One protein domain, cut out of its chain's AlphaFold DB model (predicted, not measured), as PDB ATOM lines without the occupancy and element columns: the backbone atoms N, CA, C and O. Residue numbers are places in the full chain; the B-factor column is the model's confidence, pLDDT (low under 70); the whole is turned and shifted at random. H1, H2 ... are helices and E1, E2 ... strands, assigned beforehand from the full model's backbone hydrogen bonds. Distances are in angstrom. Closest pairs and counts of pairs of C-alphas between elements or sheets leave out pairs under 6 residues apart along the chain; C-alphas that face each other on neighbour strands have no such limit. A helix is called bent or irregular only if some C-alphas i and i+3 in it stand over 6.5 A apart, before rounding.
ATOM      1  N   LEU A 285     136.293 111.324 112.604       78.12
ATOM      2  CA  LEU A 285     136.541 112.767 112.732       78.12
ATOM      3  C   LEU A 285     137.930 113.211 112.234       78.12
ATOM      4  O   LEU A 285     138.090 114.295 111.666       78.12
ATOM      5  N   TYR A 286     138.944 112.370 112.422       76.75
ATOM      6  CA  TYR A 286     140.323 112.674 112.049       76.75
ATOM      7  C   TYR A 286     140.630 112.379 110.574       76.75
ATOM      8  O   TYR A 286     141.670 112.820 110.072       76.75
ATOM      9  N   GLY A 287     139.709 111.726 109.861       76.69
ATOM     10  CA  GLY A 287     139.797 111.406 108.442       76.69
ATOM     11  C   GLY A 287     140.691 110.207 108.119       76.69
ATOM     12  O   GLY A 287     141.179 109.503 109.001       76.69
ATOM     13  N   SER A 288     140.914 109.996 106.820       80.25
ATOM     14  CA  SER A 288     141.744 108.914 106.285       80.25
ATOM     15  C   SER A 288     143.082 109.438 105.780       80.25
ATOM     16  O   SER A 288     143.165 110.581 105.320       80.25
ATOM     17  N   GLU A 289     144.105 108.588 105.816       84.94
ATOM     18  CA  GLU A 289     145.446 108.906 105.307       84.94
ATOM     19  C   GLU A 289     145.584 108.640 103.798       84.94
ATOM     20  O   GLU A 289     146.542 109.078 103.168       84.94
ATOM     21  N   PHE A 290     144.597 107.978 103.194       85.19
ATOM     22  CA  PHE A 290     144.548 107.685 101.765       85.19
ATOM     23  C   PHE A 290     143.101 107.733 101.231       85.19
ATOM     24  O   PHE A 290     142.139 107.948 101.983       85.19
ATOM     25  N   TYR A 291     142.931 107.616  99.919       83.25
ATOM     26  CA  TYR A 291     141.653 107.367  99.244       83.25
ATOM     27  C   TYR A 291     141.860 106.383  98.095       83.25
ATOM     28  O   TYR A 291     142.989 106.165  97.677       83.25
ATOM     29  N   TYR A 292     140.779 105.803  97.580       80.62
ATOM     30  CA  TYR A 292     140.847 104.973  96.383       80.62
ATOM     31  C   TYR A 292     140.492 105.789  95.139       80.62
ATOM     32  O   TYR A 292     139.481 106.495  95.130       80.62
ATOM     33  N   TYR A 293     141.303 105.670  94.090       81.44
ATOM     34  CA  TYR A 293     141.037 106.200  92.755       81.44
ATOM     35  C   TYR A 293     141.269 105.086  91.737       81.44
ATOM     36  O   TYR A 293     142.366 104.555  91.659       81.44
ATOM     37  N   ASP A 294     140.231 104.698  90.993       79.44
ATOM     38  CA  ASP A 294     140.287 103.573  90.045       79.44
ATOM     39  C   ASP A 294     140.913 102.294  90.640       79.44
ATOM     40  O   ASP A 294     141.806 101.680  90.069       79.44
ATOM     41  N   LYS A 295     140.448 101.919  91.843       80.25
ATOM     42  CA  LYS A 295     140.946 100.787  92.654       80.25
ATOM     43  C   LYS A 295     142.390 100.921  93.157       80.25
ATOM     44  O   LYS A 295     142.811 100.087  93.949       80.25
ATOM     45  N   GLU A 296     143.099 101.982  92.795       82.94
ATOM     46  CA  GLU A 296     144.428 102.279  93.314       82.94
ATOM     47  C   GLU A 296     144.345 103.038  94.631       82.94
ATOM     48  O   GLU A 296     143.536 103.958  94.799       82.94
ATOM     49  N   ARG A 297     145.200 102.654  95.577       85.31
ATOM     50  CA  ARG A 297     145.313 103.311  96.875       85.31
ATOM     51  C   ARG A 297     146.191 104.549  96.737       85.31
ATOM     52  O   ARG A 297     147.401 104.437  96.578       85.31
ATOM     53  N   ILE A 298     145.579 105.724  96.828       89.19
ATOM     54  CA  ILE A 298     146.260 107.011  96.713       89.19
ATOM     55  C   ILE A 298     146.492 107.618  98.089       89.19
ATOM     56  O   ILE A 298     145.551 107.998  98.794       89.19
ATOM     57  N   ILE A 299     147.760 107.745  98.466       91.56
ATOM     58  CA  ILE A 299     148.175 108.343  99.737       91.56
ATOM     59  C   ILE A 299     147.882 109.849  99.700       91.56
ATOM     60  O   ILE A 299     148.262 110.538  98.760       91.56
ATOM     61  N   LYS A 300     147.199 110.381 100.716       90.88
ATOM     62  CA  LYS A 300     146.938 111.824 100.836       90.88
ATOM     63  C   LYS A 300     148.160 112.540 101.388       90.88
ATOM     64  O   LYS A 300     148.978 111.932 102.066       90.88
ATOM     65  N   ASN A 301     148.204 113.857 101.234       90.44
ATOM     66  CA  ASN A 301     149.233 114.722 101.813       90.44
ATOM     67  C   ASN A 301     149.561 114.438 103.298       90.44
ATOM     68  O   ASN A 301     150.728 114.403 103.676       90.44
ATOM     69  N   ARG A 302     148.558 114.142 104.137       88.00
ATOM     70  CA  ARG A 302     148.773 113.745 105.539       88.00
ATOM     71  C   ARG A 302     149.445 112.368 105.686       88.00
ATOM     72  O   ARG A 302     150.281 112.207 106.571       88.00
ATOM     73  N   GLY A 303     149.124 111.404 104.824       91.88
ATOM     74  CA  GLY A 303     149.805 110.112 104.780       91.88
ATOM     75  C   GLY A 303     151.249 110.272 104.303       91.88
ATOM     76  O   GLY A 303     152.167 109.795 104.963       91.88
ATOM     77  N   LEU A 304     151.470 111.060 103.245       94.06
ATOM     78  CA  LEU A 304     152.814 111.402 102.766       94.06
ATOM     79  C   LEU A 304     153.656 112.014 103.890       94.06
ATOM     80  O   LEU A 304     154.780 111.580 104.125       94.06
ATOM     81  N   TYR A 305     153.079 112.955 104.645       94.62
ATOM     82  CA  TYR A 305     153.704 113.544 105.827       94.62
ATOM     83  C   TYR A 305     154.202 112.481 106.817       94.62
ATOM     84  O   TYR A 305     155.304 112.613 107.347       94.62
ATOM     85  N   ARG A 306     153.415 111.427 107.079       93.38
ATOM     86  CA  ARG A 306     153.795 110.357 108.017       93.38
ATOM     87  C   ARG A 306     154.979 109.558 107.486       93.38
ATOM     88  O   ARG A 306     155.938 109.372 108.230       93.38
ATOM     89  N   LEU A 307     154.920 109.144 106.222       96.00
ATOM     90  CA  LEU A 307     155.979 108.368 105.575       96.00
ATOM     91  C   LEU A 307     157.294 109.152 105.533       96.00
ATOM     92  O   LEU A 307     158.315 108.677 106.028       96.00
ATOM     93  N   PHE A 308     157.247 110.397 105.049       97.00
ATOM     94  CA  PHE A 308     158.428 111.251 104.919       97.00
ATOM     95  C   PHE A 308     159.049 111.521 106.279       97.00
ATOM     96  O   PHE A 308     160.258 111.399 106.443       97.00
ATOM     97  N   LYS A 309     158.219 111.832 107.283       95.81
ATOM     98  CA  LYS A 309     158.691 112.048 108.649       95.81
ATOM     99  C   LYS A 309     159.447 110.835 109.177       95.81
ATOM    100  O   LYS A 309     160.534 111.001 109.711       95.81
ATOM    101  N   PHE A 310     158.869 109.640 109.073       95.50
ATOM    102  CA  PHE A 310     159.477 108.441 109.648       95.50
ATOM    103  C   PHE A 310     160.824 108.114 109.000       95.50
ATOM    104  O   PHE A 310     161.783 107.849 109.722       95.50
ATOM    105  N   VAL A 311     160.918 108.195 107.670       96.94
ATOM    106  CA  VAL A 311     162.164 107.891 106.950       96.94
ATOM    107  C   VAL A 311     163.213 108.997 107.130       96.94
ATOM    108  O   VAL A 311     164.381 108.708 107.400       96.94
ATOM    109  N   ALA A 312     162.817 110.274 107.091       96.12
ATOM    110  CA  ALA A 312     163.736 111.390 107.339       96.12
ATOM    111  C   ALA A 312     164.276 111.400 108.781       96.12
ATOM    112  O   ALA A 312     165.430 111.767 108.998       96.12
ATOM    113  N   GLU A 313     163.484 110.950 109.762       94.00
ATOM    114  CA  GLU A 313     163.935 110.749 111.146       94.00
ATOM    115  C   GLU A 313     164.805 109.493 111.330       94.00
ATOM    116  O   GLU A 313     165.326 109.305 112.421       94.00
ATOM    117  N   GLY A 314     164.956 108.639 110.310       94.12
ATOM    118  CA  GLY A 314     165.710 107.383 110.396       94.12
ATOM    119  C   GLY A 314     164.956 106.244 111.090       94.12
ATOM    120  O   GLY A 314     165.523 105.192 111.347       94.12
ATOM    121  N   LYS A 315     163.663 106.417 111.386       95.12
ATOM    122  CA  LYS A 315     162.838 105.415 112.090       95.12
ATOM    123  C   LYS A 315     162.377 104.268 111.191       95.12
ATOM    124  O   LYS A 315     161.834 103.290 111.699       95.12
ATOM    125  N   ALA A 316     162.555 104.409 109.887       96.00
ATOM    126  CA  ALA A 316     162.286 103.426 108.850       96.00
ATOM    127  C   ALA A 316     163.308 103.638 107.723       96.00
ATOM    128  O   ALA A 316     163.825 104.748 107.575       96.00
ATOM    129  N   THR A 317     163.585 102.603 106.935       95.31
ATOM    130  CA  THR A 317     164.518 102.673 105.798       95.31
ATOM    131  C   THR A 317     163.835 103.223 104.548       95.31
ATOM    132  O   THR A 317     164.424 104.004 103.801       95.31
ATOM    133  N   GLY A 318     162.552 102.906 104.352       97.00
ATOM    134  CA  GLY A 318     161.808 103.368 103.184       97.00
ATOM    135  C   GLY A 318     160.319 103.043 103.197       97.00
ATOM    136  O   GLY A 318     159.761 102.572 104.189       97.00
ATOM    137  N   PHE A 319     159.670 103.310 102.068       97.12
ATOM    138  CA  PHE A 319     158.276 102.962 101.788       97.12
ATOM    139  C   PHE A 319     158.063 102.775 100.285       97.12
ATOM    140  O   PHE A 319     158.805 103.319  99.467       97.12
ATOM    141  N   ASP A 320     157.031 102.021  99.917       94.75
ATOM    142  CA  ASP A 320     156.634 101.868  98.518       94.75
ATOM    143  C   ASP A 320     155.777 103.061  98.063       94.75
ATOM    144  O   ASP A 320     154.907 103.545  98.795       94.75
ATOM    145  N   PHE A 321     156.019 103.533  96.841       94.31
ATOM    146  CA  PHE A 321     155.375 104.709  96.270       94.31
ATOM    147  C   PHE A 321     154.922 104.470  94.831       94.31
ATOM    148  O   PHE A 321     155.658 103.913  94.023       94.31
ATOM    149  N   ASN A 322     153.717 104.922  94.488       91.31
ATOM    150  CA  ASN A 322     153.178 104.817  93.130       91.31
ATOM    151  C   ASN A 322     153.364 106.144  92.389       91.31
ATOM    152  O   ASN A 322     153.122 107.205  92.958       91.31
ATOM    153  N   LYS A 323     153.698 106.118  91.093       92.88
ATOM    154  CA  LYS A 323     153.842 107.358  90.299       92.88
ATOM    155  C   LYS A 323     152.550 108.165  90.212       92.88
ATOM    156  O   LYS A 323     152.580 109.389  90.191       92.88
ATOM    157  N   LEU A 324     151.394 107.499  90.220       92.50
ATOM    158  CA  LEU A 324     150.096 108.175  90.279       92.50
ATOM    159  C   LEU A 324     149.974 109.096  91.509       92.50
ATOM    160  O   LEU A 324     149.279 110.109  91.479       92.50
ATOM    161  N   ASN A 325     150.689 108.762  92.583       93.50
ATOM    162  CA  ASN A 325     150.708 109.496  93.835       93.50
ATOM    163  C   ASN A 325     151.551 110.787  93.788       93.50
ATOM    164  O   ASN A 325     151.390 111.617  94.680       93.50
ATOM    165  N   GLU A 326     152.379 110.992  92.755       93.56
ATOM    166  CA  GLU A 326     153.169 112.222  92.536       93.56
ATOM    167  C   GLU A 326     152.269 113.448  92.307       93.56
ATOM    168  O   GLU A 326     152.636 114.570  92.640       93.56
ATOM    169  N   GLN A 327     151.045 113.233  91.810       92.44
ATOM    170  CA  GLN A 327     150.045 114.287  91.595       92.44
ATOM    171  C   GLN A 327     149.393 114.790  92.892       92.44
ATOM    172  O   GLN A 327     148.624 115.754  92.869       92.44
ATOM    173  N   VAL A 328     149.647 114.134  94.029       91.12
ATOM    174  CA  VAL A 328     149.169 114.602  95.330       91.12
ATOM    175  C   VAL A 328     150.167 115.607  95.884       91.12
ATOM    176  O   VAL A 328     151.241 115.227  96.336       91.12
ATOM    177  N   ASP A 329     149.780 116.880  95.900       88.06
ATOM    178  CA  ASP A 329     150.596 117.936  96.496       88.06
ATOM    179  C   ASP A 329     150.683 117.773  98.022       88.06
ATOM    180  O   ASP A 329     149.671 117.694  98.731       88.06
ATOM    181  N   PHE A 330     151.911 117.752  98.534       90.38
ATOM    182  CA  PHE A 330     152.216 117.765  99.959       90.38
ATOM    183  C   PHE A 330     151.632 119.002 100.678       90.38
ATOM    184  O   PHE A 330     151.202 118.912 101.836       90.38
ATOM    185  N   GLY A 331     151.545 120.146  99.986       90.38
ATOM    186  CA  GLY A 331     150.920 121.383 100.458       90.38
ATOM    187  C   GLY A 331     151.500 121.899 101.781       90.38
ATOM    188  O   GLY A 331     152.706 121.848 102.020       90.38
ATOM    189  N   ILE A 332     150.629 122.356 102.691       89.94
ATOM    190  CA  ILE A 332     151.013 122.918 104.003       89.94
ATOM    191  C   ILE A 332     151.872 121.972 104.865       89.94
ATOM    192  O   ILE A 332     152.567 122.422 105.777       89.94
ATOM    193  N   TYR A 333     151.861 120.661 104.592       93.88
ATOM    194  CA  TYR A 333     152.676 119.706 105.343       93.88
ATOM    195  C   TYR A 333     154.183 119.883 105.120       93.88
ATOM    196  O   TYR A 333     154.949 119.451 105.985       93.88
ATOM    197  N   TRP A 334     154.603 120.594 104.062       95.06
ATOM    198  CA  TRP A 334     155.974 121.095 103.918       95.06
ATOM    199  C   TRP A 334     156.381 121.923 105.131       95.06
ATOM    200  O   TRP A 334     157.368 121.620 105.798       95.06
ATOM    201  N   LEU A 335     155.564 122.919 105.464       94.69
ATOM    202  CA  LEU A 335     155.828 123.862 106.546       94.69
ATOM    203  C   LEU A 335     155.722 123.183 107.915       94.69
ATOM    204  O   LEU A 335     156.527 123.445 108.808       94.69
ATOM    205  N   VAL A 336     154.786 122.239 108.068       93.00
ATOM    206  CA  VAL A 336     154.641 121.453 109.304       93.00
ATOM    207  C   VAL A 336     155.880 120.591 109.578       93.00
ATOM    208  O   VAL A 336     156.341 120.556 110.722       93.00
ATOM    209  N   LEU A 337     156.428 119.892 108.571       94.75
ATOM    210  CA  LEU A 337     157.676 119.133 108.744       94.75
ATOM    211  C   LEU A 337     158.886 120.041 108.882       94.75
ATOM    212  O   LEU A 337     159.688 119.802 109.781       94.75
ATOM    213  N   GLY A 338     158.973 121.094 108.066       95.19
ATOM    214  CA  GLY A 338     160.035 122.091 108.147       95.19
ATOM    215  C   GLY A 338     160.162 122.634 109.567       95.19
ATOM    216  O   GLY A 338     161.210 122.494 110.187       95.19
ATOM    217  N   ARG A 339     159.055 123.111 110.155       94.00
ATOM    218  CA  ARG A 339     159.018 123.599 111.544       94.00
ATOM    219  C   ARG A 339     159.465 122.544 112.553       94.00
ATOM    220  O   ARG A 339     160.117 122.879 113.536       94.00
ATOM    221  N   LYS A 340     159.094 121.275 112.344       92.12
ATOM    222  CA  LYS A 340     159.475 120.182 113.247       92.12
ATOM    223  C   LYS A 340     160.972 119.877 113.172       92.12
ATOM    224  O   LYS A 340     161.584 119.676 114.215       92.12
ATOM    225  N   PHE A 341     161.548 119.825 111.977       94.62
ATOM    226  CA  PHE A 341     162.962 119.501 111.779       94.62
ATOM    227  C   PHE A 341     163.888 120.676 112.091       94.62
ATOM    228  O   PHE A 341     164.948 120.458 112.659       94.62
ATOM    229  N   MET A 342     163.436 121.916 111.886       93.50
ATOM    230  CA  MET A 342     164.150 123.129 112.312       93.50
ATOM    231  C   MET A 342     164.368 123.233 113.827       93.50
ATOM    232  O   MET A 342     165.212 124.005 114.262       93.50
ATOM    233  N   ARG A 343     163.600 122.491 114.634       89.50
ATOM    234  CA  ARG A 343     163.703 122.476 116.104       89.50
ATOM    235  C   ARG A 343     164.551 121.319 116.649       89.50
ATOM    236  O   ARG A 343     164.582 121.136 117.860       89.50
ATOM    237  N   LYS A 344     165.160 120.506 115.784       88.75
ATOM    238  CA  LYS A 344     166.060 119.418 116.195       88.75
ATOM    239  C   LYS A 344     167.497 119.919 116.334       88.75
ATOM    240  O   LYS A 344     167.808 120.990 115.829       88.75
ATOM    241  N   ASP A 345     168.349 119.125 116.982       85.25
ATOM    242  CA  ASP A 345     169.760 119.470 117.214       85.25
ATOM    243  C   ASP A 345     170.553 119.643 115.910       85.25
ATOM    244  O   ASP A 345     171.421 120.507 115.832       85.25
ATOM    245  N   ASP A 346     170.201 118.878 114.869       88.19
ATOM    246  CA  ASP A 346     170.752 119.013 113.516       88.19
ATOM    247  C   ASP A 346     169.641 119.258 112.474       88.19
ATOM    248  O   ASP A 346     169.133 118.326 111.832       88.19
ATOM    249  N   PRO A 347     169.195 120.519 112.317       91.94
ATOM    250  CA  PRO A 347     168.184 120.879 111.335       91.94
ATOM    251  C   PRO A 347     168.591 120.560 109.900       91.94
ATOM    252  O   PRO A 347     167.749 120.115 109.120       91.94
ATOM    253  N   GLY A 348     169.859 120.805 109.555       94.00
ATOM    254  CA  GLY A 348     170.392 120.662 108.203       94.00
ATOM    255  C   GLY A 348     170.243 119.237 107.700       94.00
ATOM    256  O   GLY A 348     169.563 119.004 106.698       94.00
ATOM    257  N   TYR A 349     170.750 118.289 108.490       93.56
ATOM    258  CA  TYR A 349     170.663 116.858 108.217       93.56
ATOM    259  C   TYR A 349     169.225 116.386 107.966       93.56
ATOM    260  O   TYR A 349     168.920 115.723 106.971       93.56
ATOM    261  N   HIS A 350     168.290 116.749 108.848       94.44
ATOM    262  CA  HIS A 350     166.900 116.312 108.710       94.44
ATOM    263  C   HIS A 350     166.174 116.966 107.528       94.44
ATOM    264  O   HIS A 350     165.342 116.321 106.882       94.44
ATOM    265  N   LEU A 351     166.465 118.235 107.242       96.31
ATOM    266  CA  LEU A 351     165.859 118.962 106.131       96.31
ATOM    267  C   LEU A 351     166.406 118.493 104.769       96.31
ATOM    268  O   LEU A 351     165.627 118.383 103.820       96.31
ATOM    269  N   ASN A 352     167.687 118.136 104.666       95.81
ATOM    270  CA  ASN A 352     168.255 117.572 103.436       95.81
ATOM    271  C   ASN A 352     167.749 116.156 103.153       95.81
ATOM    272  O   ASN A 352     167.312 115.872 102.037       95.81
ATOM    273  N   ARG A 353     167.645 115.302 104.176       96.50
ATOM    274  CA  ARG A 353     166.962 113.999 104.048       96.50
ATOM    275  C   ARG A 353     165.523 114.148 103.559       96.50
ATOM    276  O   ARG A 353     165.064 113.377 102.717       96.50
ATOM    277  N   LEU A 354     164.802 115.152 104.062       96.50
ATOM    278  CA  LEU A 354     163.451 115.463 103.599       96.50
ATOM    279  C   LEU A 354     163.435 115.875 102.115       96.50
ATOM    280  O   LEU A 354     162.548 115.443 101.379       96.50
ATOM    281  N   PHE A 355     164.408 116.672 101.671       96.31
ATOM    282  CA  PHE A 355     164.549 117.078 100.270       96.31
ATOM    283  C   PHE A 355     164.834 115.901  99.337       96.31
ATOM    284  O   PHE A 355     164.248 115.818  98.260       96.31
ATOM    285  N   ASP A 356     165.672 114.954  99.747       96.25
ATOM    286  CA  ASP A 356     165.988 113.802  98.904       96.25
ATOM    287  C   ASP A 356     164.822 112.818  98.777       96.25
ATOM    288  O   ASP A 356     164.574 112.300  97.685       96.25
ATOM    289  N   LEU A 357     164.015 112.650  99.830       96.88
ATOM    290  CA  LEU A 357     162.722 111.962  99.721       96.88
ATOM    291  C   LEU A 357     161.768 112.701  98.768       96.88
ATOM    292  O   LEU A 357     161.084 112.079  97.950       96.88
ATOM    293  N   ALA A 358     161.737 114.033  98.838       95.44
ATOM    294  CA  ALA A 358     160.914 114.870  97.969       95.44
ATOM    295  C   ALA A 358     161.293 114.726  96.486       95.44
ATOM    296  O   ALA A 358     160.412 114.669  95.626       95.44
ATOM    297  N   LYS A 359     162.595 114.639  96.176       95.50
ATOM    298  CA  LYS A 359     163.084 114.419  94.805       95.50
ATOM    299  C   LYS A 359     162.620 113.081  94.251       95.50
ATOM    300  O   LYS A 359     162.140 113.027  93.123       95.50
ATOM    301  N   GLN A 360     162.749 112.015  95.042       95.62
ATOM    302  CA  GLN A 360     162.370 110.665  94.619       95.62
ATOM    303  C   GLN A 360     160.873 110.548  94.313       95.62
ATOM    304  O   GLN A 360     160.498 109.762  93.455       95.62
ATOM    305  N   THR A 361     160.040 111.347  94.979       94.88
ATOM    306  CA  THR A 361     158.568 111.326  94.887       94.88
ATOM    307  C   THR A 361     157.987 112.417  93.982       94.88
ATOM    308  O   THR A 361     156.784 112.691  94.028       94.88
ATOM    309  N   GLY A 362     158.830 113.094  93.195       93.56
ATOM    310  CA  GLY A 362     158.399 114.130  92.252       93.56
ATOM    311  C   GLY A 362     157.815 115.390  92.903       93.56
ATOM    312  O   GLY A 362     157.142 116.165  92.231       93.56
ATOM    313  N   GLN A 363     158.052 115.616  94.199       94.44
ATOM    314  CA  GLN A 363     157.496 116.766  94.920       94.44
ATOM    315  C   GLN A 363     158.365 118.036  94.838       94.44
ATOM    316  O   GLN A 363     157.955 119.100  95.311       94.44
ATOM    317  N   VAL A 364     159.559 117.930  94.245       95.62
ATOM    318  CA  VAL A 364     160.475 119.048  93.983       95.62
ATOM    319  C   VAL A 364     160.219 119.595  92.579       95.62
ATOM    320  O   VAL A 364     160.278 118.860  91.592       95.62
ATOM    321  N   ARG A 365     159.928 120.893  92.481       93.88
ATOM    322  CA  ARG A 365     159.681 121.595  91.217       93.88
ATOM    323  C   ARG A 365     161.004 121.919  90.501       93.88
ATOM    324  O   ARG A 365     162.031 122.134  91.148       93.88
ATOM    325  N   PRO A 366     161.001 122.020  89.156       93.69
ATOM    326  CA  PRO A 366     162.182 122.440  88.407       93.69
ATOM    327  C   PRO A 366     162.725 123.790  88.896       93.69
ATOM    328  O   PRO A 366     161.987 124.771  88.959       93.69
ATOM    329  N   GLY A 367     164.024 123.843  89.199       93.19
ATOM    330  CA  GLY A 367     164.715 125.052  89.661       93.19
ATOM    331  C   GLY A 367     164.929 125.136  91.175       93.19
ATOM    332  O   GLY A 367     165.776 125.919  91.597       93.19
ATOM    333  N   GLU A 368     164.240 124.312  91.968       95.50
ATOM    334  CA  GLU A 368     164.482 124.187  93.410       95.50
ATOM    335  C   GLU A 368     165.777 123.403  93.651       95.50
ATOM    336  O   GLU A 368     165.934 122.266  93.194       95.50
ATOM    337  N   LYS A 369     166.737 124.027  94.334       93.69
ATOM    338  CA  LYS A 369     168.088 123.491  94.535       93.69
ATOM    339  C   LYS A 369     168.246 122.807  95.882       93.69
ATOM    340  O   LYS A 369     169.069 121.904  95.997       93.69
ATOM    341  N   ASN A 370     167.485 123.239  96.884       94.50
ATOM    342  CA  ASN A 370     167.516 122.686  98.232       94.50
ATOM    343  C   ASN A 370     166.134 122.752  98.902       94.50
ATOM    344  O   ASN A 370     165.159 123.254  98.341       94.50
ATOM    345  N   ILE A 371     166.064 122.255 100.137       95.88
ATOM    346  CA  ILE A 371     164.841 122.265 100.944       95.88
ATOM    347  C   ILE A 371     164.310 123.671 101.251       95.88
ATOM    348  O   ILE A 371     163.101 123.840 101.384       95.88
ATOM    349  N   ILE A 372     165.177 124.682 101.356       96.44
ATOM    350  CA  ILE A 372     164.766 126.055 101.658       96.44
ATOM    351  C   ILE A 372     163.951 126.622 100.498       96.44
ATOM    352  O   ILE A 372     162.923 127.236 100.757       96.44
ATOM    353  N   ASP A 373     164.321 126.335  99.247       96.50
ATOM    354  CA  ASP A 373     163.541 126.742  98.069       96.50
ATOM    355  C   ASP A 373     162.123 126.138  98.089       96.50
ATOM    356  O   ASP A 373     161.132 126.836  97.856       96.50
ATOM    357  N   VAL A 374     162.018 124.847  98.435       96.75
ATOM    358  CA  VAL A 374     160.736 124.126  98.559       96.75
ATOM    359  C   VAL A 374     159.864 124.754  99.648       96.75
ATOM    360  O   VAL A 374     158.672 125.001  99.443       96.75
ATOM    361  N   LEU A 375     160.452 125.012 100.819       96.94
ATOM    362  CA  LEU A 375     159.762 125.618 101.955       96.94
ATOM    363  C   LEU A 375     159.351 127.065 101.661       96.94
ATOM    364  O   LEU A 375     158.234 127.459 101.998       96.94
ATOM    365  N   ASP A 376     160.206 127.837 100.986       96.31
ATOM    366  CA  ASP A 376     159.908 129.213 100.597       96.31
ATOM    367  C   ASP A 376     158.709 129.269  99.666       96.31
ATOM    368  O   ASP A 376     157.789 130.049  99.929       96.31
ATOM    369  N   ARG A 377     158.667 128.407  98.646       95.75
ATOM    370  CA  ARG A 377     157.491 128.272  97.787       95.75
ATOM    371  C   ARG A 377     156.250 127.896  98.590       95.75
ATOM    372  O   ARG A 377     155.214 128.539  98.440       95.75
ATOM    373  N   ALA A 378     156.331 126.870  99.436       95.19
ATOM    374  CA  ALA A 378     155.182 126.437 100.226       95.19
ATOM    375  C   ALA A 378     154.655 127.576 101.119       95.19
ATOM    376  O   ALA A 378     153.448 127.762 101.231       95.19
ATOM    377  N   HIS A 379     155.530 128.397 101.702       95.62
ATOM    378  CA  HIS A 379     155.106 129.541 102.507       95.62
ATOM    379  C   HIS A 379     154.543 130.696 101.663       95.62
ATOM    380  O   HIS A 379     153.691 131.432 102.142       95.62
ATOM    381  N   GLN A 380     154.952 130.861 100.398       94.38
ATOM    382  CA  GLN A 380     154.272 131.795  99.482       94.38
ATOM    383  C   GLN A 380     152.824 131.361  99.217       94.38
ATOM    384  O   GLN A 380     151.942 132.206  99.111       94.38
ATOM    385  N   GLU A 381     152.570 130.052  99.136       91.56
ATOM    386  CA  GLU A 381     151.224 129.492  98.954       91.56
ATOM    387  C   GLU A 381     150.394 129.519 100.256       91.56
ATOM    388  O   GLU A 381     149.166 129.627 100.211       91.56
ATOM    389  N   PHE A 382     151.048 129.461 101.422       90.50
ATOM    390  CA  PHE A 382     150.417 129.470 102.749       90.50
ATOM    391  C   PHE A 382     151.036 130.529 103.687       90.50
ATOM    392  O   PHE A 382     151.583 130.166 104.730       90.50
ATOM    393  N   PRO A 383     150.928 131.837 103.373       89.81
ATOM    394  CA  PRO A 383     151.621 132.901 104.116       89.81
ATOM    395  C   PRO A 383     151.094 133.104 105.544       89.81
ATOM    396  O   PRO A 383     151.758 133.707 106.380       89.81
ATOM    397  N   PHE A 384     149.912 132.562 105.848       84.50
ATOM    398  CA  PHE A 384     149.322 132.556 107.186       84.50
ATOM    399  C   PHE A 384     149.973 131.553 108.150       84.50
ATOM    400  O   PHE A 384     149.606 131.528 109.323       84.50
ATOM    401  N   PHE A 385     150.843 130.656 107.673       87.69
ATOM    402  CA  PHE A 385     151.474 129.655 108.529       87.69
ATOM    403  C   PHE A 385     152.595 130.288 109.352       87.69
ATOM    404  O   PHE A 385     153.639 130.635 108.813       87.69
ATOM    405  N   ASP A 386     152.428 130.343 110.670       86.81
ATOM    406  CA  ASP A 386     153.451 130.893 111.552       86.81
ATOM    407  C   ASP A 386     154.356 129.791 112.155       86.81
ATOM    408  O   ASP A 386     153.933 128.805 112.778       86.81
ATOM    409  N   PHE A 387     155.666 129.961 111.954       88.25
ATOM    410  CA  PHE A 387     156.708 129.090 112.502       88.25
ATOM    411  C   PHE A 387     156.942 129.305 114.010       88.25
ATOM    412  O   PHE A 387     157.420 128.386 114.693       88.25
ATOM    413  N   GLY A 388     156.597 130.490 114.520       80.62
ATOM    414  CA  GLY A 388     156.646 130.878 115.927       80.62
ATOM    415  C   GLY A 388     155.417 130.455 116.734       80.62
ATOM    416  O   GLY A 388     155.527 130.309 117.954       80.62
ATOM    417  N   GLU A 389     154.284 130.193 116.074       75.44
ATOM    418  CA  GLU A 389     153.033 129.840 116.744       75.44
ATOM    419  C   GLU A 389     153.200 128.583 117.615       75.44
ATOM    420  O   GLU A 389     153.760 127.551 117.204       75.44
ATOM    421  N   LYS A 390     152.730 128.689 118.861       63.72
ATOM    422  CA  LYS A 390     152.688 127.576 119.816       63.72
ATOM    423  C   LYS A 390     151.553 126.615 119.446       63.72
ATOM    424  O   LYS A 390     150.763 126.875 118.543       63.72
ATOM    425  N   SER A 391     151.504 125.464 120.115       66.31
ATOM    426  CA  SER A 391     150.368 124.539 120.016       66.31
ATOM    427  C   SER A 391     149.046 125.290 120.198       66.31
ATOM    428  O   SER A 391     148.997 126.247 120.971       66.31
ATOM    429  N   LEU A 392     147.997 124.855 119.488       66.50
ATOM    430  CA  LEU A 392     146.655 125.422 119.643       66.50
ATOM    431  C   LEU A 392     146.264 125.387 121.124       66.50
ATOM    432  O   LEU A 392     146.408 124.346 121.767       66.50
ATOM    433  N   LEU A 423     137.863 114.635  92.386       73.06
ATOM    434  CA  LEU A 423     139.291 114.408  92.221       73.06
ATOM    435  C   LEU A 423     139.498 113.740  90.866       73.06
ATOM    436  O   LEU A 423     139.001 112.640  90.627       73.06
ATOM    437  N   THR A 424     140.219 114.425  89.991       80.56
ATOM    438  CA  THR A 424     140.680 113.887  88.714       80.56
ATOM    439  C   THR A 424     142.190 113.721  88.808       80.56
ATOM    440  O   THR A 424     142.864 114.566  89.390       80.56
ATOM    441  N   MET A 425     142.697 112.592  88.320       87.06
ATOM    442  CA  MET A 425     144.127 112.306  88.252       87.06
ATOM    443  C   MET A 425     144.433 111.853  86.829       87.06
ATOM    444  O   MET A 425     143.649 111.121  86.222       87.06
ATOM    445  N   GLU A 426     145.546 112.315  86.284       90.50
ATOM    446  CA  GLU A 426     145.992 111.945  84.947       90.50
ATOM    447  C   GLU A 426     146.624 110.552  84.978       90.50
ATOM    448  O   GLU A 426     147.430 110.247  85.856       90.50
ATOM    449  N   ARG A 427     146.253 109.688  84.028       90.50
ATOM    450  CA  ARG A 427     146.789 108.324  83.944       90.50
ATOM    451  C   ARG A 427     147.914 108.235  82.929       90.50
ATOM    452  O   ARG A 427     147.780 108.717  81.806       90.50
ATOM    453  N   THR A 428     148.993 107.554  83.300       91.00
ATOM    454  CA  THR A 428     150.112 107.247  82.399       91.00
ATOM    455  C   THR A 428     150.487 105.763  82.475       91.00
ATOM    456  O   THR A 428     150.293 105.124  83.510       91.00
ATOM    457  N   PRO A 429     150.999 105.147  81.391       91.56
ATOM    458  CA  PRO A 429     151.354 103.730  81.413       91.56
ATOM    459  C   PRO A 429     152.333 103.377  82.545       91.56
ATOM    460  O   PRO A 429     153.457 103.875  82.588       91.56
ATOM    461  N   GLY A 430     151.918 102.471  83.434       87.19
ATOM    462  CA  GLY A 430     152.733 102.002  84.561       87.19
ATOM    463  C   GLY A 430     152.669 102.876  85.816       87.19
ATOM    464  O   GLY A 430     153.457 102.643  86.729       87.19
ATOM    465  N   ASP A 431     151.744 103.835  85.885       89.06
ATOM    466  CA  ASP A 431     151.571 104.739  87.029       89.06
ATOM    467  C   ASP A 431     151.163 104.064  88.351       89.06
ATOM    468  O   ASP A 431     151.336 104.647  89.423       89.06
ATOM    469  N   THR A 432     150.682 102.822  88.277       90.12
ATOM    470  CA  THR A 432     150.278 101.992  89.422       90.12
ATOM    471  C   THR A 432     151.372 101.061  89.934       90.12
ATOM    472  O   THR A 432     151.170 100.364  90.922       90.12
ATOM    473  N   LYS A 433     152.532 101.002  89.264       91.69
ATOM    474  CA  LYS A 433     153.632 100.144  89.712       91.69
ATOM    475  C   LYS A 433     154.372 100.824  90.868       91.69
ATOM    476  O   LYS A 433     154.951 101.889  90.626       91.69
ATOM    477  N   PRO A 434     154.404 100.219  92.068       92.12
ATOM    478  CA  PRO A 434     155.159 100.776  93.175       92.12
ATOM    479  C   PRO A 434     156.659 100.738  92.887       92.12
ATOM    480  O   PRO A 434     157.172  99.790  92.283       92.12
ATOM    481  N   TYR A 435     157.360 101.764  93.349       94.75
ATOM    482  CA  TYR A 435     158.810 101.815  93.460       94.75
ATOM    483  C   TYR A 435     159.205 102.154  94.896       94.75
ATOM    484  O   TYR A 435     158.449 102.792  95.626       94.75
ATOM    485  N   LEU A 436     160.387 101.704  95.307       96.44
ATOM    486  CA  LEU A 436     160.901 101.978  96.642       96.44
ATOM    487  C   LEU A 436     161.410 103.419  96.714       96.44
ATOM    488  O   LEU A 436     162.245 103.818  95.905       96.44
ATOM    489  N   VAL A 437     160.947 104.154  97.717       97.12
ATOM    490  CA  VAL A 437     161.538 105.416  98.163       97.12
ATOM    491  C   VAL A 437     162.304 105.127  99.448       97.12
ATOM    492  O   VAL A 437     161.732 104.587 100.397       97.12
ATOM    493  N   SER A 438     163.594 105.453  99.485       96.31
ATOM    494  CA  SER A 438     164.451 105.177 100.646       96.31
ATOM    495  C   SER A 438     165.566 106.207 100.794       96.31
ATOM    496  O   SER A 438     165.831 106.992  99.884       96.31
ATOM    497  N   LEU A 439     166.231 106.182 101.948       93.31
ATOM    498  CA  LEU A 439     167.471 106.924 102.188       93.31
ATOM    499  C   LEU A 439     168.670 105.982 102.362       93.31
ATOM    500  O   LEU A 439     169.666 106.384 102.954       93.31
ATOM    501  N   ASP A 440     168.589 104.750 101.856       87.88
ATOM    502  CA  ASP A 440     169.671 103.764 101.991       87.88
ATOM    503  C   ASP A 440     170.942 104.212 101.242       87.88
ATOM    504  O   ASP A 440     172.053 104.001 101.721       87.88
ATOM    505  N   ASP A 441     170.776 104.912 100.113       84.25
ATOM    506  CA  ASP A 441     171.870 105.501  99.327       84.25
ATOM    507  C   ASP A 441     172.170 106.968  99.703       84.25
ATOM    508  O   ASP A 441     172.984 107.627  99.050       84.25
ATOM    509  N   TYR A 442     171.504 107.517 100.729       88.12
ATOM    510  CA  TYR A 442     171.742 108.891 101.170       88.12
ATOM    511  C   TYR A 442     173.114 108.999 101.832       88.12
ATOM    512  O   TYR A 442     173.389 108.345 102.838       88.12
ATOM    513  N   GLN A 443     173.952 109.881 101.300       85.25
ATOM    514  CA  GLN A 443     175.211 110.258 101.928       85.25
ATOM    515  C   GLN A 443     175.061 111.669 102.477       85.25
ATOM    516  O   GLN A 443     174.791 112.597 101.716       85.25
ATOM    517  N   ALA A 444     175.222 111.810 103.793       83.25
ATOM    518  CA  ALA A 444     175.263 113.125 104.413       83.25
ATOM    519  C   ALA A 444     176.415 113.937 103.804       83.25
ATOM    520  O   ALA A 444     177.530 113.432 103.649       83.25
ATOM    521  N   ASP A 445     176.121 115.181 103.444       88.75
ATOM    522  CA  ASP A 445     177.114 116.158 103.022       88.75
ATOM    523  C   ASP A 445     177.144 117.249 104.085       88.75
ATOM    524  O   ASP A 445     176.292 118.136 104.097       88.75
ATOM    525  N   ASP A 446     178.141 117.177 104.967       88.06
ATOM    526  CA  ASP A 446     178.306 118.106 106.087       88.06
ATOM    527  C   ASP A 446     178.281 119.576 105.634       88.06
ATOM    528  O   ASP A 446     177.800 120.445 106.361       88.06
ATOM    529  N   ASN A 447     178.764 119.882 104.419       89.62
ATOM    530  CA  ASN A 447     178.727 121.249 103.899       89.62
ATOM    531  C   ASN A 447     177.309 121.652 103.487       89.62
ATOM    532  O   ASN A 447     176.899 122.787 103.737       89.62
ATOM    533  N   ALA A 448     176.564 120.745 102.854       88.19
ATOM    534  CA  ALA A 448     175.178 120.990 102.472       88.19
ATOM    535  C   ALA A 448     174.262 121.084 103.701       88.19
ATOM    536  O   ALA A 448     173.389 121.955 103.745       88.19
ATOM    537  N   ASP A 449     174.473 120.230 104.704       90.81
ATOM    538  CA  ASP A 449     173.739 120.232 105.972       90.81
ATOM    539  C   ASP A 449     174.011 121.533 106.739       90.81
ATOM    540  O   ASP A 449     173.071 122.239 107.124       90.81
ATOM    541  N   LEU A 450     175.284 121.932 106.858       90.44
ATOM    542  CA  LEU A 450     175.663 123.203 107.474       90.44
ATOM    543  C   LEU A 450     175.051 124.399 106.738       90.44
ATOM    544  O   LEU A 450     174.506 125.296 107.381       90.44
ATOM    545  N   GLN A 451     175.115 124.422 105.404       91.75
ATOM    546  CA  GLN A 451     174.573 125.521 104.606       91.75
ATOM    547  C   GLN A 451     173.062 125.668 104.813       91.75
ATOM    548  O   GLN A 451     172.589 126.767 105.099       91.75
ATOM    549  N   VAL A 452     172.308 124.566 104.745       90.75
ATOM    550  CA  VAL A 452     170.866 124.589 105.019       90.75
ATOM    551  C   VAL A 452     170.592 125.063 106.441       90.75
ATOM    552  O   VAL A 452     169.715 125.903 106.629       90.75
ATOM    553  N   GLY A 453     171.358 124.585 107.427       87.25
ATOM    554  CA  GLY A 453     171.250 125.026 108.818       87.25
ATOM    555  C   GLY A 453     171.457 126.536 108.988       87.25
ATOM    556  O   GLY A 453     170.672 127.188 109.678       87.25
ATOM    557  N   LEU A 454     172.458 127.110 108.315       89.62
ATOM    558  CA  LEU A 454     172.723 128.555 108.312       89.62
ATOM    559  C   LEU A 454     171.597 129.351 107.629       89.62
ATOM    560  O   LEU A 454     171.242 130.439 108.090       89.62
ATOM    561  N   ASP A 455     170.998 128.798 106.575       93.00
ATOM    562  CA  ASP A 455     169.934 129.452 105.810       93.00
ATOM    563  C   ASP A 455     168.582 129.483 106.549       93.00
ATOM    564  O   ASP A 455     167.745 130.345 106.251       93.00
ATOM    565  N   VAL A 456     168.365 128.609 107.547       93.44
ATOM    566  CA  VAL A 456     167.114 128.546 108.333       93.44
ATOM    567  C   VAL A 456     166.763 129.901 108.945       93.44
ATOM    568  O   VAL A 456     165.612 130.328 108.862       93.44
ATOM    569  N   ALA A 457     167.727 130.604 109.546       91.62
ATOM    570  CA  ALA A 457     167.451 131.876 110.216       91.62
ATOM    571  C   ALA A 457     166.946 132.941 109.228       91.62
ATOM    572  O   ALA A 457     165.939 133.603 109.481       91.62
ATOM    573  N   GLY A 458     167.607 133.060 108.071       93.44
ATOM    574  CA  GLY A 458     167.189 133.977 107.011       93.44
ATOM    575  C   GLY A 458     165.841 133.593 106.400       93.44
ATOM    576  O   GLY A 458     165.039 134.469 106.084       93.44
ATOM    577  N   TYR A 459     165.570 132.294 106.258       95.62
ATOM    578  CA  TYR A 459     164.272 131.779 105.827       95.62
ATOM    579  C   TYR A 459     163.144 132.164 106.798       95.62
ATOM    580  O   TYR A 459     162.131 132.720 106.375       95.62
ATOM    581  N   LEU A 460     163.330 131.931 108.101       95.38
ATOM    582  CA  LEU A 460     162.321 132.236 109.119       95.38
ATOM    583  C   LEU A 460     161.987 133.730 109.180       95.38
ATOM    584  O   LEU A 460     160.824 134.083 109.372       95.38
ATOM    585  N   GLU A 461     162.974 134.601 108.969       94.88
ATOM    586  CA  GLU A 461     162.749 136.047 108.897       94.88
ATOM    587  C   GLU A 461     161.879 136.432 107.689       94.88
ATOM    588  O   GLU A 461     160.909 137.175 107.839       94.88
ATOM    589  N   ARG A 462     162.143 135.855 106.506       95.62
ATOM    590  CA  ARG A 462     161.287 136.048 105.318       95.62
ATOM    591  C   ARG A 462     159.873 135.512 105.520       95.62
ATOM    592  O   ARG A 462     158.925 136.032 104.935       95.62
ATOM    593  N   CYS A 463     159.712 134.426 106.274       95.50
ATOM    594  CA  CYS A 463     158.388 133.908 106.617       95.50
ATOM    595  C   CYS A 463     157.637 134.879 107.519       95.50
ATOM    596  O   CYS A 463     156.515 135.234 107.180       95.50
ATOM    597  N   ARG A 464     158.276 135.376 108.587       94.00
ATOM    598  CA  ARG A 464     157.664 136.354 109.498       94.00
ATOM    599  C   ARG A 464     157.158 137.581 108.742       94.00
ATOM    600  O   ARG A 464     155.987 137.904 108.859       94.00
ATOM    601  N   GLN A 465     157.997 138.173 107.891       94.00
ATOM    602  CA  GLN A 465     157.615 139.329 107.069       94.00
ATOM    603  C   GLN A 465     156.383 139.039 106.200       94.00
ATOM    604  O   GLN A 465     155.422 139.798 106.220       94.00
ATOM    605  N   ARG A 466     156.359 137.895 105.501       93.88
ATOM    606  CA  ARG A 466     155.199 137.480 104.690       93.88
ATOM    607  C   ARG A 466     153.939 137.241 105.522       93.88
ATOM    608  O   ARG A 466     152.837 137.498 105.044       93.88
ATOM    609  N   THR A 467     154.082 136.694 106.727       91.19
ATOM    610  CA  THR A 467     152.956 136.475 107.638       91.19
ATOM    611  C   THR A 467     152.399 137.799 108.144       91.19
ATOM    612  O   THR A 467     151.180 137.963 108.131       91.19
ATOM    613  N   ASP A 468     153.263 138.744 108.514       90.00
ATOM    614  CA  ASP A 468     152.870 140.085 108.950       90.00
ATOM    615  C   ASP A 468     152.126 140.822 107.817       90.00
ATOM    616  O   ASP A 468     150.993 141.260 108.010       90.00
ATOM    617  N   GLU A 469     152.679 140.831 106.596       90.50
ATOM    618  CA  GLU A 469     152.040 141.406 105.396       90.50
ATOM    619  C   GLU A 469     150.662 140.782 105.103       90.50
ATOM    620  O   GLU A 469     149.692 141.473 104.771       90.50
ATOM    621  N   TYR A 470     150.548 139.454 105.231       87.75
ATOM    622  CA  TYR A 470     149.276 138.758 105.057       87.75
ATOM    623  C   TYR A 470     148.258 139.172 106.123       87.75
ATOM    624  O   TYR A 470     147.097 139.417 105.794       87.75
ATOM    625  N   GLN A 471     148.667 139.249 107.391       83.62
ATOM    626  CA  GLN A 471     147.781 139.643 108.486       83.62
ATOM    627  C   GLN A 471     147.281 141.079 108.315       83.62
ATOM    628  O   GLN A 471     146.082 141.306 108.468       83.62
ATOM    629  N   GLU A 472     148.155 142.012 107.933       84.69
ATOM    630  CA  GLU A 472     147.780 143.394 107.608       84.69
ATOM    631  C   GLU A 472     146.732 143.431 106.486       84.69
ATOM    632  O   GLU A 472     145.651 143.988 106.672       84.69
ATOM    633  N   THR A 473     146.977 142.722 105.379       81.19
ATOM    634  CA  THR A 473     146.049 142.667 104.234       81.19
ATOM    635  C   THR A 473     144.688 142.066 104.611       81.19
ATOM    636  O   THR A 473     143.632 142.561 104.205       81.19
ATOM    637  N   VAL A 474     144.675 140.981 105.396       75.31
ATOM    638  CA  VAL A 474     143.422 140.355 105.845       75.31
ATOM    639  C   VAL A 474     142.653 141.282 106.785       75.31
ATOM    640  O   VAL A 474     141.432 141.383 106.656       75.31
ATOM    641  N   LEU A 475     143.335 141.979 107.696       57.78
ATOM    642  CA  LEU A 475     142.707 142.937 108.608       57.78
ATOM    643  C   LEU A 475     142.113 144.137 107.857       57.78
ATOM    644  O   LEU A 475     140.973 144.503 108.133       57.78
ATOM    645  N   GLU A 476     142.822 144.690 106.871       55.91
ATOM    646  CA  GLU A 476     142.312 145.768 106.011       55.91
ATOM    647  C   GLU A 476     141.044 145.335 105.261       55.91
ATOM    648  O   GLU A 476     140.015 146.011 105.323       55.91
ATOM    649  N   SER A 477     141.061 144.143 104.656       52.50
ATOM    650  CA  SER A 477     139.891 143.596 103.956       52.50
ATOM    651  C   SER A 477     138.705 143.276 104.879       52.50
ATOM    652  O   SER A 477     137.559 143.270 104.432       52.50
ATOM    653  N   ALA A 478     138.945 143.023 106.171       45.16
ATOM    654  CA  ALA A 478     137.890 142.792 107.154       45.16
ATOM    655  C   ALA A 478     137.238 144.102 107.633       45.16
ATOM    656  O   ALA A 478     136.035 144.110 107.899       45.16
TER     657      ALA A 478
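This is residues 285 to 392 and 423 to 478 of the 484 residues of an uncharacterized protein of Candidatus Kerfeldbacteria bacterium CG15_BIG_FIL_POST_REV_8_21_14_020_45_12 (UniProt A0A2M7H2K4). Four short helices, H1, H3, H4 and H5, make a core with two small two-stranded ribbons on one side, E1 with E2 and E3 with E4, and on the other side the long bent helix H6, whose first arm packs on one end of H4 and whose second arm runs beside H5. H2 is a short turn of helix at the end of E3. The printed part has 164 residues, with six named helices and four named strands in the order E1 E2 H1 E3 H2 H3 H4 H5 E4 H6; both sheets are antiparallel, and the class is mostly helix. It is compact, with a radius of gyration of the C-alphas of 16.9 A and spans of 47 by 44 by 33 A.

E1, residues 290 to 293, and E2, residues 296 to 299, form an antiparallel hairpin, with N 291 and O 298 within hydrogen-bond range at 2.9 A. H1 is residues 301 to 312. E3, residues 318 to 322, pairs antiparallel with E4, residues 434 to 438; N 321 and O 435 are 2.8 A apart. E2 and E3 are near each other. H2, residues 323 to 327, has its closest C-alphas to E2 at Asn 325 and Ile 298, 5.9 A. H3, residues 333 to 341, touches H1 at a shallow tilt of 29 degrees, the same way, closest at C-alphas 333 and 305, 6.3 A. H4, residues 347 to 360, is the hub. With residues 347 to 351 alone it touches H3, a helical hairpin at a tilt of 32 degrees, only just shallow; the closest C-alphas, 347 and 341, are 5.4 A apart. H1 touches H4 with residues 308 to 312 alone, closest at C-alphas 312 and 353, 5.3 A. H5, residues 371 to 381, touches H4 about perpendicular at 77 degrees, closest at C-alphas 371 and 355, 5.2 A. H6, residues 446 to 478, was assigned as one helix by its hydrogen bonds but is bent: C-alphas 454 and 457 are 6.5 A apart. Arm H6a, residues 446 to 454, touches H4, with C-alphas 449 and 348 closest at 4.0 A. Arm H6b, residues 457 to 478, touches H5 with residues 459 to 466 alone, the same way at a shallow tilt of 4 degrees; C-alphas 463 and 379 are closest at 6.8 A. Every O i to N i+4 pair is within hydrogen-bond range in H1, H3, H4, H5, H6a and H6b; H2 has 0 of 1, and 1 of 2 O i to N i+3 pairs.

E1 begins at C-alpha 290 (144.548, 107.685, 101.765). H1 is 15.9 A long, H4 20.4 A, H5 15.5 A and H6b 31.7 A, ending at C-alpha 478 (137.890, 142.792, 107.154).

The C-alphas of Asp 441 and Ala 478 are the two farthest apart, 51.1 A. Residues 393 to 422 are not printed, and C-alphas 392 and 423 are 30.5 A apart across the cut. Of the links that are printed whole, none is long. The pLDDT is under 70 at residues 390 to 392 and 475 to 478.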